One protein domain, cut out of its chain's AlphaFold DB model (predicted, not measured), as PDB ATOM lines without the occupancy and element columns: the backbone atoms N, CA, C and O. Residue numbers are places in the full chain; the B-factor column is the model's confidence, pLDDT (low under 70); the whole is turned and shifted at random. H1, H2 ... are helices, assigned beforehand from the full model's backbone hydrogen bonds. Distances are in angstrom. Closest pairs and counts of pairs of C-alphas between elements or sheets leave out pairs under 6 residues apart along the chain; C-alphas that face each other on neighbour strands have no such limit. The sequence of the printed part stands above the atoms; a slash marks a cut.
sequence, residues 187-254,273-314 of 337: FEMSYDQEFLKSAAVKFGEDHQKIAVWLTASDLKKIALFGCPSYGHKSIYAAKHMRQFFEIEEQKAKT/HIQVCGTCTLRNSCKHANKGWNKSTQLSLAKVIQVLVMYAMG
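This is residues 187 to 254 and 273 to 314 of the 337 residues of the protein "Ran BP2/NZF zinc finger-like superfamily protein" of Striga asiatica (UniProt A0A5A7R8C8). H5 is in the middle of a small helical body, with the longest helix, H1, alongside it on one side and H4 crossing it on the other. H3 packs on H4, H2 is a short corner piece by the first residues of H5, and a loop region without a named element, residues 273 to 300, lies largely beyond H4, away from H1. The printed part has 110 residues with five named helices, in the order H1, H2, H3, H4, H5, and no named strand, and its class is all helix. It is compact, with a radius of gyration of the C-alphas of 14.0 A and spans of 43 by 31 by 21 A.

H1 runs from residue 190 to 206, beginning at C-alpha 190 at (-34.124, -59.318, 12.952), and is 24.8 A long from first to last C-alpha. H2, residues 208 to 213, is 10.2 A long. H3, residues 216 to 225, is 14.6 A long. H4, residues 232 to 244, is 18.3 A long and begins at C-alpha 232 at (-38.274, -42.395, 16.882). H5, residues 301 to 312, is 15.9 A long and ends at C-alpha 312 at (-37.547, -57.239, 27.564).

H5 is the hub, touching three other helices, and the helix packing is mostly crossed, with one of four touching pairs at a shallow tilt. H5 touches H1 at a shallow tilt of 32 degrees, opposite ways, and their closest C-alphas are those of Gly 204 and Ala 302, 4.3 A apart. H5 touches H4 at a steep tilt of 64 degrees, opposite ways, and their closest C-alphas are those of Ala 237 and Lys 303, 4.8 A apart. H5 touches H2 with residues 301 to 302 alone, at a steep tilt of 62 degrees, the closest C-alphas being those of Gln 208 and Leu 301, 5.6 A apart. H4 touches H3 with residues 238 to 242 alone, at a steep tilt of 49 degrees, and the closest C-alphas, of Ala 223 and Arg 242, are 5.1 A apart. H3 and H5 are close but not clearly touching, and H1 is apart from H3 and H4. Every O i to N i+4 pair is within hydrogen-bond range in H1, H3 and H4; H5 has 7 of 8, and H2 has 0 of 2 but 3 of 3 O i to N i+3 pairs.

The two C-alphas farthest apart are those of Met 189 and Lys 253, 43.7 A. Residues 255 to 272 are cut out, and C-alphas 254 and 273 are 11.5 A apart across the cut, which falls in the link from H4 to H5. The links from H1 to H2 and from H2 to H3 are tight, and that from H3 to H4 is short. The mean pLDDT of the printed part is 78.2, with 29 residues under 70, among them residues 248 to 254, 273 to 282 and 289 to 297.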
ATOM      1  N   PHE A 187     -36.277 -65.916  17.470       66.56
ATOM      2  CA  PHE A 187     -36.065 -64.514  17.859       66.56
ATOM      3  C   PHE A 187     -34.626 -64.006  17.701       66.56
ATOM      4  O   PHE A 187     -34.361 -62.840  18.003       66.56
ATOM      5  N   GLU A 188     -33.699 -64.828  17.207       69.69
ATOM      6  CA  GLU A 188     -32.361 -64.367  16.822       69.69
ATOM      7  C   GLU A 188     -32.395 -63.554  15.518       69.69
ATOM      8  O   GLU A 188     -31.561 -62.672  15.302       69.69
ATOM      9  N   MET A 189     -33.395 -63.795  14.664       71.69
ATOM     10  CA  MET A 189     -33.534 -63.095  13.392       71.69
ATOM     11  C   MET A 189     -34.163 -61.705  13.578       71.69
ATOM     12  O   MET A 189     -35.102 -61.497  14.345       71.69
ATOM     13  N   SER A 190     -33.666 -60.712  12.833       76.06
ATOM     14  CA  SER A 190     -34.124 -59.318  12.952       76.06
ATOM     15  C   SER A 190     -35.579 -59.113  12.521       76.06
ATOM     16  O   SER A 190     -36.313 -58.376  13.180       76.06
ATOM     17  N   TYR A 191     -36.009 -59.792  11.450       79.69
ATOM     18  CA  TYR A 191     -37.413 -59.826  11.018       79.69
ATOM     19  C   TYR A 191     -38.309 -60.316  12.153       79.69
ATOM     20  O   TYR A 191     -39.385 -59.765  12.404       79.69
ATOM     21  N   ASP A 192     -37.796 -61.298  12.890       77.19
ATOM     22  CA  ASP A 192     -38.581 -62.015  13.853       77.19
ATOM     23  C   ASP A 192     -38.941 -61.149  15.065       77.19
ATOM     24  O   ASP A 192     -40.100 -61.008  15.479       77.19
ATOM     25  N   GLN A 193     -37.945 -60.421  15.550       80.75
ATOM     26  CA  GLN A 193     -38.130 -59.427  16.596       80.75
ATOM     27  C   GLN A 193     -39.028 -58.261  16.160       80.75
ATOM     28  O   GLN A 193     -39.765 -57.707  16.978       80.75
ATOM     29  N   GLU A 194     -38.958 -57.822  14.902       83.44
ATOM     30  CA  GLU A 194     -39.787 -56.716  14.404       83.44
ATOM     31  C   GLU A 194     -41.267 -57.086  14.298       83.44
ATOM     32  O   GLU A 194     -42.138 -56.260  14.612       83.44
ATOM     33  N   PHE A 195     -41.557 -58.324  13.901       85.62
ATOM     34  CA  PHE A 195     -42.916 -58.847  13.910       85.62
ATOM     35  C   PHE A 195     -43.459 -58.908  15.334       85.62
ATOM     36  O   PHE A 195     -44.527 -58.355  15.585       85.62
ATOM     37  N   LEU A 196     -42.699 -59.473  16.282       85.88
ATOM     38  CA  LEU A 196     -43.116 -59.553  17.684       85.88
ATOM     39  C   LEU A 196     -43.362 -58.160  18.278       85.88
ATOM     40  O   LEU A 196     -44.396 -57.920  18.902       85.88
ATOM     41  N   LYS A 197     -42.464 -57.200  18.011       87.56
ATOM     42  CA  LYS A 197     -42.652 -55.782  18.373       87.56
ATOM     43  C   LYS A 197     -43.971 -55.237  17.844       87.56
ATOM     44  O   LYS A 197     -44.667 -54.506  18.545       87.56
ATOM     45  N   SER A 198     -44.295 -55.552  16.597       86.94
ATOM     46  CA  SER A 198     -45.502 -55.060  15.937       86.94
ATOM     47  C   SER A 198     -46.762 -55.734  16.479       86.94
ATOM     48  O   SER A 198     -47.747 -55.043  16.735       86.94
ATOM     49  N   ALA A 199     -46.721 -57.049  16.695       88.81
ATOM     50  CA  ALA A 199     -47.808 -57.828  17.276       88.81
ATOM     51  C   ALA A 199     -48.122 -57.356  18.701       88.81
ATOM     52  O   ALA A 199     -49.268 -57.045  19.004       88.81
ATOM     53  N   ALA A 200     -47.101 -57.167  19.539       89.69
ATOM     54  CA  ALA A 200     -47.284 -56.687  20.904       89.69
ATOM     55  C   ALA A 200     -47.884 -55.269  20.962       89.69
ATOM     56  O   ALA A 200     -48.728 -54.979  21.810       89.69
ATOM     57  N   VAL A 201     -47.495 -54.376  20.043       88.94
ATOM     58  CA  VAL A 201     -48.108 -53.039  19.958       88.94
ATOM     59  C   VAL A 201     -49.587 -53.134  19.591       88.94
ATOM     60  O   VAL A 201     -50.388 -52.483  20.255       88.94
ATOM     61  N   LYS A 202     -49.952 -53.955  18.596       90.00
ATOM     62  CA  LYS A 202     -51.359 -54.180  18.214       90.00
ATOM     63  C   LYS A 202     -52.163 -54.778  19.363       90.00
ATOM     64  O   LYS A 202     -53.210 -54.248  19.711       90.00
ATOM     65  N   PHE A 203     -51.611 -55.785  20.035       90.19
ATOM     66  CA  PHE A 203     -52.221 -56.378  21.220       90.19
ATOM     67  C   PHE A 203     -52.528 -55.316  22.286       90.19
ATOM     68  O   PHE A 203     -53.626 -55.286  22.840       90.19
ATOM     69  N   GLY A 204     -51.595 -54.388  22.522       88.56
ATOM     70  CA  GLY A 204     -51.803 -53.255  23.421       88.56
ATOM     71  C   GLY A 204     -52.809 -52.217  22.935       88.56
ATOM     72  O   GLY A 204     -53.375 -51.502  23.759       88.56
ATOM     73  N   GLU A 205     -53.026 -52.086  21.629       88.19
ATOM     74  CA  GLU A 205     -54.083 -51.237  21.068       88.19
ATOM     75  C   GLU A 205     -55.460 -51.853  21.324       88.19
ATOM     76  O   GLU A 205     -56.349 -51.141  21.800       88.19
ATOM     77  N   ASP A 206     -55.591 -53.163  21.113       89.25
ATOM     78  CA  ASP A 206     -56.853 -53.900  21.221       89.25
ATOM     79  C   ASP A 206     -57.271 -54.144  22.681       89.25
ATOM     80  O   ASP A 206     -58.450 -54.052  23.028       89.25
ATOM     81  N   HIS A 207     -56.303 -54.366  23.573       87.06
ATOM     82  CA  HIS A 207     -56.558 -54.775  24.956       87.06
ATOM     83  C   HIS A 207     -56.274 -53.672  25.983       87.06
ATOM     84  O   HIS A 207     -55.696 -53.930  27.037       87.06
ATOM     85  N   GLN A 208     -56.728 -52.434  25.737       85.81
ATOM     86  CA  GLN A 208     -56.505 -51.298  26.658       85.81
ATOM     87  C   GLN A 208     -56.913 -51.575  28.117       85.81
ATOM     88  O   GLN A 208     -56.344 -50.977  29.026       85.81
ATOM     89  N   LYS A 209     -57.869 -52.482  28.359       84.25
ATOM     90  CA  LYS A 209     -58.309 -52.859  29.713       84.25
ATOM     91  C   LYS A 209     -57.176 -53.430  30.576       84.25
ATOM     92  O   LYS A 209     -57.193 -53.212  31.782       84.25
ATOM     93  N   ILE A 210     -56.166 -54.066  29.973       84.50
ATOM     94  CA  ILE A 210     -54.996 -54.613  30.685       84.50
ATOM     95  C   ILE A 210     -54.202 -53.498  31.382       84.50
ATOM     96  O   ILE A 210     -53.561 -53.736  32.402       84.50
ATOM     97  N   ALA A 211     -54.296 -52.250  30.905       79.31
ATOM     98  CA  ALA A 211     -53.650 -51.116  31.559       79.31
ATOM     99  C   ALA A 211     -54.107 -50.916  33.014       79.31
ATOM    100  O   ALA A 211     -53.345 -50.366  33.802       79.31
ATOM    101  N   VAL A 212     -55.314 -51.371  33.378       83.06
ATOM    102  CA  VAL A 212     -55.830 -51.307  34.758       83.06
ATOM    103  C   VAL A 212     -54.993 -52.163  35.710       83.06
ATOM    104  O   VAL A 212     -54.917 -51.861  36.897       83.06
ATOM    105  N   TRP A 213     -54.362 -53.220  35.205       82.50
ATOM    106  CA  TRP A 213     -53.606 -54.164  36.026       82.50
ATOM    107  C   TRP A 213     -52.123 -53.842  36.105       82.50
ATOM    108  O   TRP A 213     -51.401 -54.438  36.898       82.50
ATOM    109  N   LEU A 214     -51.661 -52.889  35.300       84.69
ATOM    110  CA  LEU A 214     -50.310 -52.378  35.412       84.69
ATOM    111  C   LEU A 214     -50.274 -51.351  36.542       84.69
ATOM    112  O   LEU A 214     -50.870 -50.275  36.448       84.69
ATOM    113  N   THR A 215     -49.554 -51.674  37.613       87.38
ATOM    114  CA  THR A 215     -49.399 -50.788  38.764       87.38
ATOM    115  C   THR A 215     -48.769 -49.468  38.328       87.38
ATOM    116  O   THR A 215     -47.702 -49.428  37.707       87.38
ATOM    117  N   ALA A 216     -49.408 -48.350  38.679       87.44
ATOM    118  CA  ALA A 216     -48.913 -47.019  38.329       87.44
ATOM    119  C   ALA A 216     -47.496 -46.756  38.882       87.44
ATOM    120  O   ALA A 216     -46.715 -46.042  38.253       87.44
ATOM    121  N   SER A 217     -47.146 -47.355  40.026       88.00
ATOM    122  CA  SER A 217     -45.801 -47.313  40.615       88.00
ATOM    123  C   SER A 217     -44.745 -47.919  39.694       88.00
ATOM    124  O   SER A 217     -43.705 -47.301  39.462       88.00
ATOM    125  N   ASP A 218     -45.021 -49.089  39.128       89.00
ATOM    126  CA  ASP A 218     -44.059 -49.841  38.322       89.00
ATOM    127  C   ASP A 218     -43.874 -49.169  36.966       89.00
ATOM    128  O   ASP A 218     -42.753 -48.960  36.501       89.00
ATOM    129  N   LEU A 219     -44.974 -48.695  36.379       89.12
ATOM    130  CA  LEU A 219     -44.936 -47.879  35.171       89.12
ATOM    131  C   LEU A 219     -44.169 -46.569  35.371       89.12
ATOM    132  O   LEU A 219     -43.458 -46.132  34.463       89.12
ATOM    133  N   LYS A 220     -44.264 -45.959  36.558       88.81
ATOM    134  CA  LYS A 220     -43.466 -44.783  36.911       88.81
ATOM    135  C   LYS A 220     -41.978 -45.130  37.013       88.81
ATOM    136  O   LYS A 220     -41.168 -44.370  36.486       88.81
ATOM    137  N   LYS A 221     -41.607 -46.277  37.601       87.00
ATOM    138  CA  LYS A 221     -40.212 -46.772  37.613       87.00
ATOM    139  C   LYS A 221     -39.679 -46.968  36.186       87.00
ATOM    140  O   LYS A 221     -38.616 -46.450  35.852       87.00
ATOM    141  N   ILE A 222     -40.461 -47.599  35.309       86.94
ATOM    142  CA  ILE A 222     -40.119 -47.773  33.883       86.94
ATOM    143  C   ILE A 222     -39.942 -46.424  33.180       86.94
ATOM    144  O   ILE A 222     -38.973 -46.208  32.451       86.94
ATOM    145  N   ALA A 223     -40.849 -45.479  33.428       87.12
ATOM    146  CA  ALA A 223     -40.745 -44.140  32.869       87.12
ATOM    147  C   ALA A 223     -39.471 -43.419  33.348       87.12
ATOM    148  O   ALA A 223     -38.838 -42.724  32.550       87.12
ATOM    149  N   LEU A 224     -39.044 -43.611  34.602       83.62
ATOM    150  CA  LEU A 224     -37.803 -43.035  35.131       83.62
ATOM    151  C   LEU A 224     -36.557 -43.556  34.398       83.62
ATOM    152  O   LEU A 224     -35.684 -42.743  34.088       83.62
ATOM    153  N   PHE A 225     -36.502 -44.836  34.012       79.56
ATOM    154  CA  PHE A 225     -35.380 -45.386  33.230       79.56
ATOM    155  C   PHE A 225     -35.203 -44.698  31.867       79.56
ATOM    156  O   PHE A 225     -34.086 -44.380  31.456       79.56
ATOM    157  N   GLY A 226     -36.304 -44.367  31.188       80.06
ATOM    158  CA  GLY A 226     -36.287 -43.508  30.005       80.06
ATOM    159  C   GLY A 226     -36.426 -44.197  28.662       80.06
ATOM    160  O   GLY A 226     -37.312 -45.018  28.467       80.06
ATOM    161  N   CYS A 227     -35.674 -43.720  27.666       84.75
ATOM    162  CA  CYS A 227     -35.817 -44.208  26.294       84.75
ATOM    163  C   CYS A 227     -35.037 -45.519  26.139       84.75
ATOM    164  O   CYS A 227     -33.816 -45.480  26.286       84.75
ATOM    165  N   PRO A 228     -35.684 -46.638  25.767       82.38
ATOM    166  CA  PRO A 228     -34.987 -47.912  25.624       82.38
ATOM    167  C   PRO A 228     -34.090 -47.955  24.378       82.38
ATOM    168  O   PRO A 228     -33.138 -48.714  24.343       82.38
ATOM    169  N   SER A 229     -34.357 -47.137  23.348       82.31
ATOM    170  CA  SER A 229     -33.520 -47.083  22.142       82.31
ATOM    171  C   SER A 229     -33.558 -45.723  21.435       82.31
ATOM    172  O   SER A 229     -34.347 -44.841  21.777       82.31
ATOM    173  N   TYR A 230     -32.730 -45.567  20.396       77.75
ATOM    174  CA  TYR A 230     -32.663 -44.364  19.549       77.75
ATOM    175  C   TYR A 230     -33.789 -44.240  18.512       77.75
ATOM    176  O   TYR A 230     -33.852 -43.249  17.774       77.75
ATOM    177  N   GLY A 231     -34.668 -45.238  18.421       79.06
ATOM    178  CA  GLY A 231     -35.773 -45.245  17.470       79.06
ATOM    179  C   GLY A 231     -36.771 -44.122  17.747       79.06
ATOM    180  O   GLY A 231     -37.158 -43.873  18.882       79.06
ATOM    181  N   HIS A 232     -37.263 -43.447  16.705       80.94
ATOM    182  CA  HIS A 232     -38.274 -42.395  16.882       80.94
ATOM    183  C   HIS A 232     -39.511 -42.900  17.649       80.94
ATOM    184  O   HIS A 232     -40.022 -42.199  18.517       80.94
ATOM    185  N   LYS A 233     -39.979 -44.122  17.348       84.62
ATOM    186  CA  LYS A 233     -41.176 -44.700  17.977       84.62
ATOM    187  C   LYS A 233     -40.966 -45.006  19.467       84.62
ATOM    188  O   LYS A 233     -41.846 -44.706  20.265       84.62
ATOM    189  N   SER A 234     -39.804 -45.543  19.844       84.44
ATOM    190  CA  SER A 234     -39.465 -45.834  21.243       84.44
ATOM    191  C   SER A 234     -39.237 -44.554  22.041       84.44
ATOM    192  O   SER A 234     -39.781 -44.421  23.133       84.44
ATOM    193  N   ILE A 235     -38.525 -43.575  21.469       84.31
ATOM    194  CA  ILE A 235     -38.362 -42.249  22.080       84.31
ATOM    195  C   ILE A 235     -39.730 -41.620  22.329       84.31
ATOM    196  O   ILE A 235     -39.992 -41.099  23.408       84.31
ATOM    197  N   TYR A 236     -40.610 -41.669  21.332       84.38
ATOM    198  CA  TYR A 236     -41.958 -41.134  21.452       84.38
ATOM    199  C   TYR A 236     -42.733 -41.798  22.591       84.38
ATOM    200  O   TYR A 236     -43.319 -41.107  23.419       84.38
ATOM    201  N   ALA A 237     -42.734 -43.131  22.637       88.38
ATOM    202  CA  ALA A 237     -43.472 -43.885  23.639       88.38
ATOM    203  C   ALA A 237     -42.956 -43.602  25.060       88.38
ATOM    204  O   ALA A 237     -43.745 -43.281  25.946       88.38
ATOM    205  N   ALA A 238     -41.635 -43.596  25.249       87.12
ATOM    206  CA  ALA A 238     -41.014 -43.274  26.531       87.12
ATOM    207  C   ALA A 238     -41.315 -41.835  26.982       87.12
ATOM    208  O   ALA A 238     -41.643 -41.596  28.145       87.12
ATOM    209  N   LYS A 239     -41.267 -40.865  26.058       83.75
ATOM    210  CA  LYS A 239     -41.646 -39.476  26.355       83.75
ATOM    211  C   LYS A 239     -43.110 -39.347  26.757       83.75
ATOM    212  O   LYS A 239     -43.422 -38.591  27.671       83.75
ATOM    213  N   HIS A 240     -43.995 -40.076  26.084       85.88
ATOM    214  CA  HIS A 240     -45.418 -40.094  26.410       85.88
ATOM    215  C   HIS A 240     -45.653 -40.620  27.830       85.88
ATOM    216  O   HIS A 240     -46.375 -39.994  28.600       85.88
ATOM    217  N   MET A 241     -44.982 -41.712  28.212       87.50
ATOM    218  CA  MET A 241     -45.067 -42.263  29.571       87.50
ATOM    219  C   MET A 241     -44.564 -41.275  30.627       87.50
ATOM    220  O   MET A 241     -45.247 -41.011  31.611       87.50
ATOM    221  N   ARG A 242     -43.390 -40.679  30.413       85.25
ATOM    222  CA  ARG A 242     -42.813 -39.701  31.347       85.25
ATOM    223  C   ARG A 242     -43.673 -38.449  31.508       85.25
ATOM    224  O   ARG A 242     -43.762 -37.907  32.606       85.25
ATOM    225  N   GLN A 243     -44.319 -38.011  30.429       82.19
ATOM    226  CA  GLN A 243     -45.273 -36.911  30.481       82.19
ATOM    227  C   GLN A 243     -46.526 -37.275  31.279       82.19
ATOM    228  O   GLN A 243     -46.986 -36.446  32.056       82.19
ATOM    229  N   PHE A 244     -47.061 -38.484  31.099       85.44
ATOM    230  CA  PHE A 244     -48.239 -38.948  31.831       85.44
ATOM    231  C   PHE A 244     -48.015 -38.962  33.351       85.44
ATOM    232  O   PHE A 244     -48.904 -38.586  34.102       85.44
ATOM    233  N   PHE A 245     -46.811 -39.330  33.799       86.00
ATOM    234  CA  PHE A 245     -46.433 -39.298  35.218       86.00
ATOM    235  C   PHE A 245     -45.921 -37.939  35.708       86.00
ATOM    236  O   PHE A 245     -45.430 -37.861  36.833       86.00
ATOM    237  N   GLU A 246     -45.985 -36.904  34.863       83.19
ATOM    238  CA  GLU A 246     -45.495 -35.554  35.160       83.19
ATOM    239  C   GLU A 246     -44.081 -35.556  35.760       83.19
ATOM    240  O   GLU A 246     -43.778 -34.823  36.700       83.19
ATOM    241  N   ILE A 247     -43.195 -36.403  35.223       80.12
ATOM    242  CA  ILE A 247     -41.825 -36.502  35.727       80.12
ATOM    243  C   ILE A 247     -41.132 -35.166  35.468       80.12
ATOM    244  O   ILE A 247     -40.936 -34.754  34.320       80.12
ATOM    245  N   GLU A 248     -40.781 -34.478  36.553       65.25
ATOM    246  CA  GLU A 248     -40.085 -33.204  36.499       65.25
ATOM    247  C   GLU A 248     -38.688 -33.406  35.922       65.25
ATOM    248  O   GLU A 248     -37.752 -33.863  36.578       65.25
ATOM    249  N   GLU A 249     -38.533 -33.047  34.658       61.91
ATOM    250  CA  GLU A 249     -37.229 -32.998  34.029       61.91
ATOM    251  C   GLU A 249     -36.728 -31.562  34.050       61.91
ATOM    252  O   GLU A 249     -37.425 -30.644  33.610       61.91
ATOM    253  N   GLN A 250     -35.520 -31.379  34.595       54.38
ATOM    254  CA  GLN A 250     -34.814 -30.101  34.699       54.38
ATOM    255  C   GLN A 250     -35.069 -29.263  33.442       54.38
ATOM    256  O   GLN A 250     -34.568 -29.587  32.361       54.38
ATOM    257  N   LYS A 251     -35.878 -28.200  33.576       52.53
ATOM    258  CA  LYS A 251     -36.195 -27.281  32.479       52.53
ATOM    259  C   LYS A 251     -34.862 -26.778  31.941       52.53
ATOM    260  O   LYS A 251     -34.208 -25.978  32.614       52.53
ATOM    261  N   ALA A 252     -34.425 -27.229  30.762       47.66
ATOM    262  CA  ALA A 252     -33.231 -26.646  30.177       47.66
ATOM    263  C   ALA A 252     -33.581 -25.185  29.904       47.66
ATOM    264  O   ALA A 252     -34.386 -24.860  29.027       47.66
ATOM    265  N   LYS A 253     -33.020 -24.290  30.718       38.94
ATOM    266  CA  LYS A 253     -33.093 -22.854  30.505       38.94
ATOM    267  C   LYS A 253     -32.324 -22.581  29.220       38.94
ATOM    268  O   LYS A 253     -31.139 -22.274  29.243       38.94
ATOM    269  N   THR A 254     -32.986 -22.715  28.077       45.50
ATOM    270  CA  THR A 254     -32.487 -22.139  26.835       45.50
ATOM    271  C   THR A 254     -32.539 -20.631  27.043       45.50
ATOM    272  O   THR A 254     -33.573 -20.002  26.827       45.50
ATOM    273  N   HIS A 273     -43.281 -26.444  26.237       46.88
ATOM    274  CA  HIS A 273     -42.581 -27.620  25.739       46.88
ATOM    275  C   HIS A 273     -41.874 -28.323  26.907       46.88
ATOM    276  O   HIS A 273     -40.794 -27.909  27.325       46.88
ATOM    277  N   ILE A 274     -42.468 -29.395  27.434       50.06
ATOM    278  CA  ILE A 274     -41.787 -30.265  28.398       50.06
ATOM    279  C   ILE A 274     -40.662 -30.979  27.635       50.06
ATOM    280  O   ILE A 274     -40.909 -31.691  26.657       50.06
ATOM    281  N   GLN A 275     -39.409 -30.735  28.023       57.00
ATOM    282  CA  GLN A 275     -38.252 -31.455  27.495       57.00
ATOM    283  C   GLN A 275     -38.080 -32.747  28.287       57.00
ATOM    284  O   GLN A 275     -37.359 -32.794  29.272       57.00
ATOM    285  N   VAL A 276     -38.753 -33.792  27.817       55.81
ATOM    286  CA  VAL A 276     -38.851 -35.112  28.460       55.81
ATOM    287  C   VAL A 276     -37.600 -35.994  28.216       55.81
ATOM    288  O   VAL A 276     -37.668 -37.216  28.133       55.81
ATOM    289  N   CYS A 277     -36.434 -35.386  27.972       65.94
ATOM    290  CA  CYS A 277     -35.164 -36.121  27.882       65.94
ATOM    291  C   CYS A 277     -34.011 -35.486  28.677       65.94
ATOM    292  O   CYS A 277     -32.860 -35.835  28.427       65.94
ATOM    293  N   GLY A 278     -34.269 -34.561  29.598       62.66
ATOM    294  CA  GLY A 278     -33.264 -33.959  30.472       62.66
ATOM    295  C   GLY A 278     -32.471 -34.981  31.292       62.66
ATOM    296  O   GLY A 278     -31.256 -34.817  31.415       62.66
ATOM    297  N   THR A 279     -33.134 -36.041  31.772       61.69
ATOM    298  CA  THR A 279     -32.550 -37.124  32.598       61.69
ATOM    299  C   THR A 279     -32.303 -38.428  31.835       61.69
ATOM    300  O   THR A 279     -31.883 -39.419  32.420       61.69
ATOM    301  N   CYS A 280     -32.593 -38.471  30.534       68.25
ATOM    302  CA  CYS A 280     -32.425 -39.688  29.745       68.25
ATOM    303  C   CYS A 280     -30.932 -39.977  29.521       68.25
ATOM    304  O   CYS A 280     -30.208 -39.111  29.027       68.25
ATOM    305  N   THR A 281     -30.486 -41.204  29.799       66.38
ATOM    306  CA  THR A 281     -29.107 -41.665  29.529       66.38
ATOM    307  C   THR A 281     -28.717 -41.457  28.062       66.38
ATOM    308  O   THR A 281     -27.597 -41.063  27.744       66.38
ATOM    309  N   LEU A 282     -29.683 -41.597  27.150       68.94
ATOM    310  CA  LEU A 282     -29.499 -41.432  25.708       68.94
ATOM    311  C   LEU A 282     -29.557 -39.977  25.210       68.94
ATOM    312  O   LEU A 282     -29.488 -39.751  23.995       68.94
ATOM    313  N   ARG A 283     -29.689 -38.980  26.099       71.81
ATOM    314  CA  ARG A 283     -29.928 -37.565  25.747       71.81
ATOM    315  C   ARG A 283     -28.928 -37.012  24.733       71.81
ATOM    316  O   ARG A 283     -29.350 -36.398  23.755       71.81
ATOM    317  N   ASN A 284     -27.634 -37.237  24.952       70.25
ATOM    318  CA  ASN A 284     -26.558 -36.632  24.152       70.25
ATOM    319  C   ASN A 284     -26.535 -37.149  22.705       70.25
ATOM    320  O   ASN A 284     -26.228 -36.412  21.774       70.25
ATOM    321  N   SER A 285     -26.926 -38.405  22.515       70.88
ATOM    322  CA  SER A 285     -27.033 -39.091  21.221       70.88
ATOM    323  C   SER A 285     -28.409 -38.933  20.553       70.88
ATOM    324  O   SER A 285     -28.575 -39.196  19.360       70.88
ATOM    325  N   CYS A 286     -29.427 -38.497  21.296       72.88
ATOM    326  CA  CYS A 286     -30.801 -38.440  20.815       72.88
ATOM    327  C   CYS A 286     -31.089 -37.139  20.047       72.88
ATOM    328  O   CYS A 286     -31.269 -36.066  20.626       72.88
ATOM    329  N   LYS A 287     -31.299 -37.251  18.726       75.69
ATOM    330  CA  LYS A 287     -31.735 -36.137  17.849       75.69
ATOM    331  C   LYS A 287     -33.079 -35.505  18.258       75.69
ATOM    332  O   LYS A 287     -33.451 -34.442  17.761       75.69
ATOM    333  N   HIS A 288     -33.834 -36.174  19.126       74.00
ATOM    334  CA  HIS A 288     -35.166 -35.765  19.560       74.00
ATOM    335  C   HIS A 288     -35.197 -35.246  20.999       74.00
ATOM    336  O   HIS A 288     -36.265 -34.821  21.432       74.00
ATOM    337  N   ALA A 289     -34.076 -35.229  21.731       68.25
ATOM    338  CA  ALA A 289     -34.059 -34.928  23.164       68.25
ATOM    339  C   ALA A 289     -34.772 -33.607  23.511       68.25
ATOM    340  O   ALA A 289     -35.685 -33.583  24.330       68.25
ATOM    341  N   ASN A 290     -34.443 -32.536  22.789       67.31
ATOM    342  CA  ASN A 290     -34.942 -31.187  23.072       67.31
ATOM    343  C   ASN A 290     -36.220 -30.811  22.303       67.31
ATOM    344  O   ASN A 290     -36.667 -29.667  22.396       67.31
ATOM    345  N   LYS A 291     -36.800 -31.735  21.523       68.81
ATOM    346  CA  LYS A 291     -38.072 -31.483  20.837       68.81
ATOM    347  C   LYS A 291     -39.207 -31.575  21.851       68.81
ATOM    348  O   LYS A 291     -39.375 -32.618  22.489       68.81
ATOM    349  N   GLY A 292     -39.939 -30.476  21.984       62.91
ATOM    350  CA  GLY A 292     -41.113 -30.407  22.833       62.91
ATOM    351  C   GLY A 292     -42.290 -31.183  22.257       62.91
ATOM    352  O   GLY A 292     -42.303 -31.547  21.080       62.91
ATOM    353  N   TRP A 293     -43.252 -31.461  23.128       65.12
ATOM    354  CA  TRP A 293     -44.338 -32.391  22.863       65.12
ATOM    355  C   TRP A 293     -45.675 -31.821  23.352       65.12
ATOM    356  O   TRP A 293     -45.699 -31.042  24.308       65.12
ATOM    357  N   ASN A 294     -46.772 -32.194  22.690       65.19
ATOM    358  CA  ASN A 294     -48.117 -31.767  23.074       65.19
ATOM    359  C   ASN A 294     -48.572 -32.546  24.307       65.19
ATOM    360  O   ASN A 294     -48.393 -33.757  24.373       65.19
ATOM    361  N   LYS A 295     -49.170 -31.862  25.282       63.84
ATOM    362  CA  LYS A 295     -49.695 -32.514  26.485       63.84
ATOM    363  C   LYS A 295     -50.825 -33.468  26.112       63.84
ATOM    364  O   LYS A 295     -51.842 -33.036  25.579       63.84
ATOM    365  N   SER A 296     -50.623 -34.757  26.373       67.31
ATOM    366  CA  SER A 296     -51.691 -35.752  26.381       67.31
ATOM    367  C   SER A 296     -51.938 -36.183  27.819       67.31
ATOM    368  O   SER A 296     -50.993 -36.433  28.561       67.31
ATOM    369  N   THR A 297     -53.207 -36.245  28.209       69.25
ATOM    370  CA  THR A 297     -53.643 -36.632  29.556       69.25
ATOM    371  C   THR A 297     -53.863 -38.137  29.702       69.25
ATOM    372  O   THR A 297     -54.048 -38.615  30.814       69.25
ATOM    373  N   GLN A 298     -53.848 -38.897  28.601       81.69
ATOM    374  CA  GLN A 298     -54.194 -40.317  28.602       81.69
ATOM    375  C   GLN A 298     -52.976 -41.191  28.299       81.69
ATOM    376  O   GLN A 298     -52.288 -41.006  27.292       81.69
ATOM    377  N   LEU A 299     -52.737 -42.195  29.146       83.38
ATOM    378  CA  LEU A 299     -51.758 -43.242  28.881       83.38
ATOM    379  C   LEU A 299     -52.342 -44.251  27.883       83.38
ATOM    380  O   LEU A 299     -53.428 -44.780  28.093       83.38
ATOM    381  N   SER A 300     -51.622 -44.507  26.793       88.50
ATOM    382  CA  SER A 300     -51.982 -45.550  25.828       88.50
ATOM    383  C   SER A 300     -51.198 -46.816  26.146       88.50
ATOM    384  O   SER A 300     -49.963 -46.779  26.156       88.50
ATOM    385  N   LEU A 301     -51.896 -47.940  26.345       89.69
ATOM    386  CA  LEU A 301     -51.261 -49.234  26.600       89.69
ATOM    387  C   LEU A 301     -50.315 -49.630  25.463       89.69
ATOM    388  O   LEU A 301     -49.237 -50.147  25.719       89.69
ATOM    389  N   ALA A 302     -50.640 -49.278  24.219       89.81
ATOM    390  CA  ALA A 302     -49.770 -49.512  23.070       89.81
ATOM    391  C   ALA A 302     -48.381 -48.875  23.247       89.81
ATOM    392  O   ALA A 302     -47.365 -49.462  22.882       89.81
ATOM    393  N   LYS A 303     -48.317 -47.674  23.843       89.94
ATOM    394  CA  LYS A 303     -47.047 -46.995  24.149       89.94
ATOM    395  C   LYS A 303     -46.323 -47.638  25.323       89.94
ATOM    396  O   LYS A 303     -45.103 -47.741  25.280       89.94
ATOM    397  N   VAL A 304     -47.060 -48.101  26.325       91.00
ATOM    398  CA  VAL A 304     -46.491 -48.819  27.471       91.00
ATOM    399  C   VAL A 304     -45.877 -50.146  27.029       91.00
ATOM    400  O   VAL A 304     -44.694 -50.376  27.268       91.00
ATOM    401  N   ILE A 305     -46.634 -50.973  26.304       92.00
ATOM    402  CA  ILE A 305     -46.161 -52.259  25.780       92.00
ATOM    403  C   ILE A 305     -44.986 -52.051  24.827       92.00
ATOM    404  O   ILE A 305     -43.994 -52.766  24.913       92.00
ATOM    405  N   GLN A 306     -45.031 -51.020  23.977       90.38
ATOM    406  CA  GLN A 306     -43.901 -50.678  23.116       90.38
ATOM    407  C   GLN A 306     -42.603 -50.442  23.900       90.38
ATOM    408  O   GLN A 306     -41.536 -50.830  23.432       90.38
ATOM    409  N   VAL A 307     -42.670 -49.785  25.059       89.94
ATOM    410  CA  VAL A 307     -41.492 -49.554  25.902       89.94
ATOM    411  C   VAL A 307     -41.081 -50.846  26.611       89.94
ATOM    412  O   VAL A 307     -39.911 -51.214  26.537       89.94
ATOM    413  N   LEU A 308     -42.028 -51.566  27.215       89.81
ATOM    414  CA  LEU A 308     -41.790 -52.831  27.922       89.81
ATOM    415  C   LEU A 308     -41.126 -53.889  27.041       89.81
ATOM    416  O   LEU A 308     -40.109 -54.453  27.426       89.81
ATOM    417  N   VAL A 309     -41.655 -54.118  25.840       89.69
ATOM    418  CA  VAL A 309     -41.113 -55.106  24.899       89.69
ATOM    419  C   VAL A 309     -39.679 -54.748  24.525       89.69
ATOM    420  O   VAL A 309     -38.811 -55.612  24.507       89.69
ATOM    421  N   MET A 310     -39.396 -53.462  24.296       86.88
ATOM    422  CA  MET A 310     -38.039 -52.998  24.002       86.88
ATOM    423  C   MET A 310     -37.067 -53.232  25.164       86.88
ATOM    424  O   MET A 310     -35.912 -53.559  24.897       86.88
ATOM    425  N   TYR A 311     -37.525 -53.097  26.414       84.94
ATOM    426  CA  TYR A 311     -36.744 -53.476  27.594       84.94
ATOM    427  C   TYR A 311     -36.536 -54.992  27.686       84.94
ATOM    428  O   TYR A 311     -35.411 -55.436  27.888       84.94
ATOM    429  N   ALA A 312     -37.589 -55.781  27.465       85.38
ATOM    430  CA  ALA A 312     -37.547 -57.239  27.564       85.38
ATOM    431  C   ALA A 312     -36.631 -57.893  26.516       85.38
ATOM    432  O   ALA A 312     -35.924 -58.844  26.825       85.38
ATOM    433  N   MET A 313     -36.586 -57.367  25.289       79.25
ATOM    434  CA  MET A 313     -35.729 -57.908  24.221       79.25
ATOM    435  C   MET A 313     -34.268 -57.428  24.306       79.25
ATOM    436  O   MET A 313     -33.561 -57.470  23.300       79.25
ATOM    437  N   GLY A 314     -33.828 -56.864  25.437       68.19
ATOM    438  CA  GLY A 314     -32.440 -56.427  25.615       68.19
ATOM    439  C   GLY A 314     -31.978 -55.375  24.599       68.19
ATOM    440  O   GLY A 314     -30.786 -55.186  24.395       68.19
TER     441      GLY A 314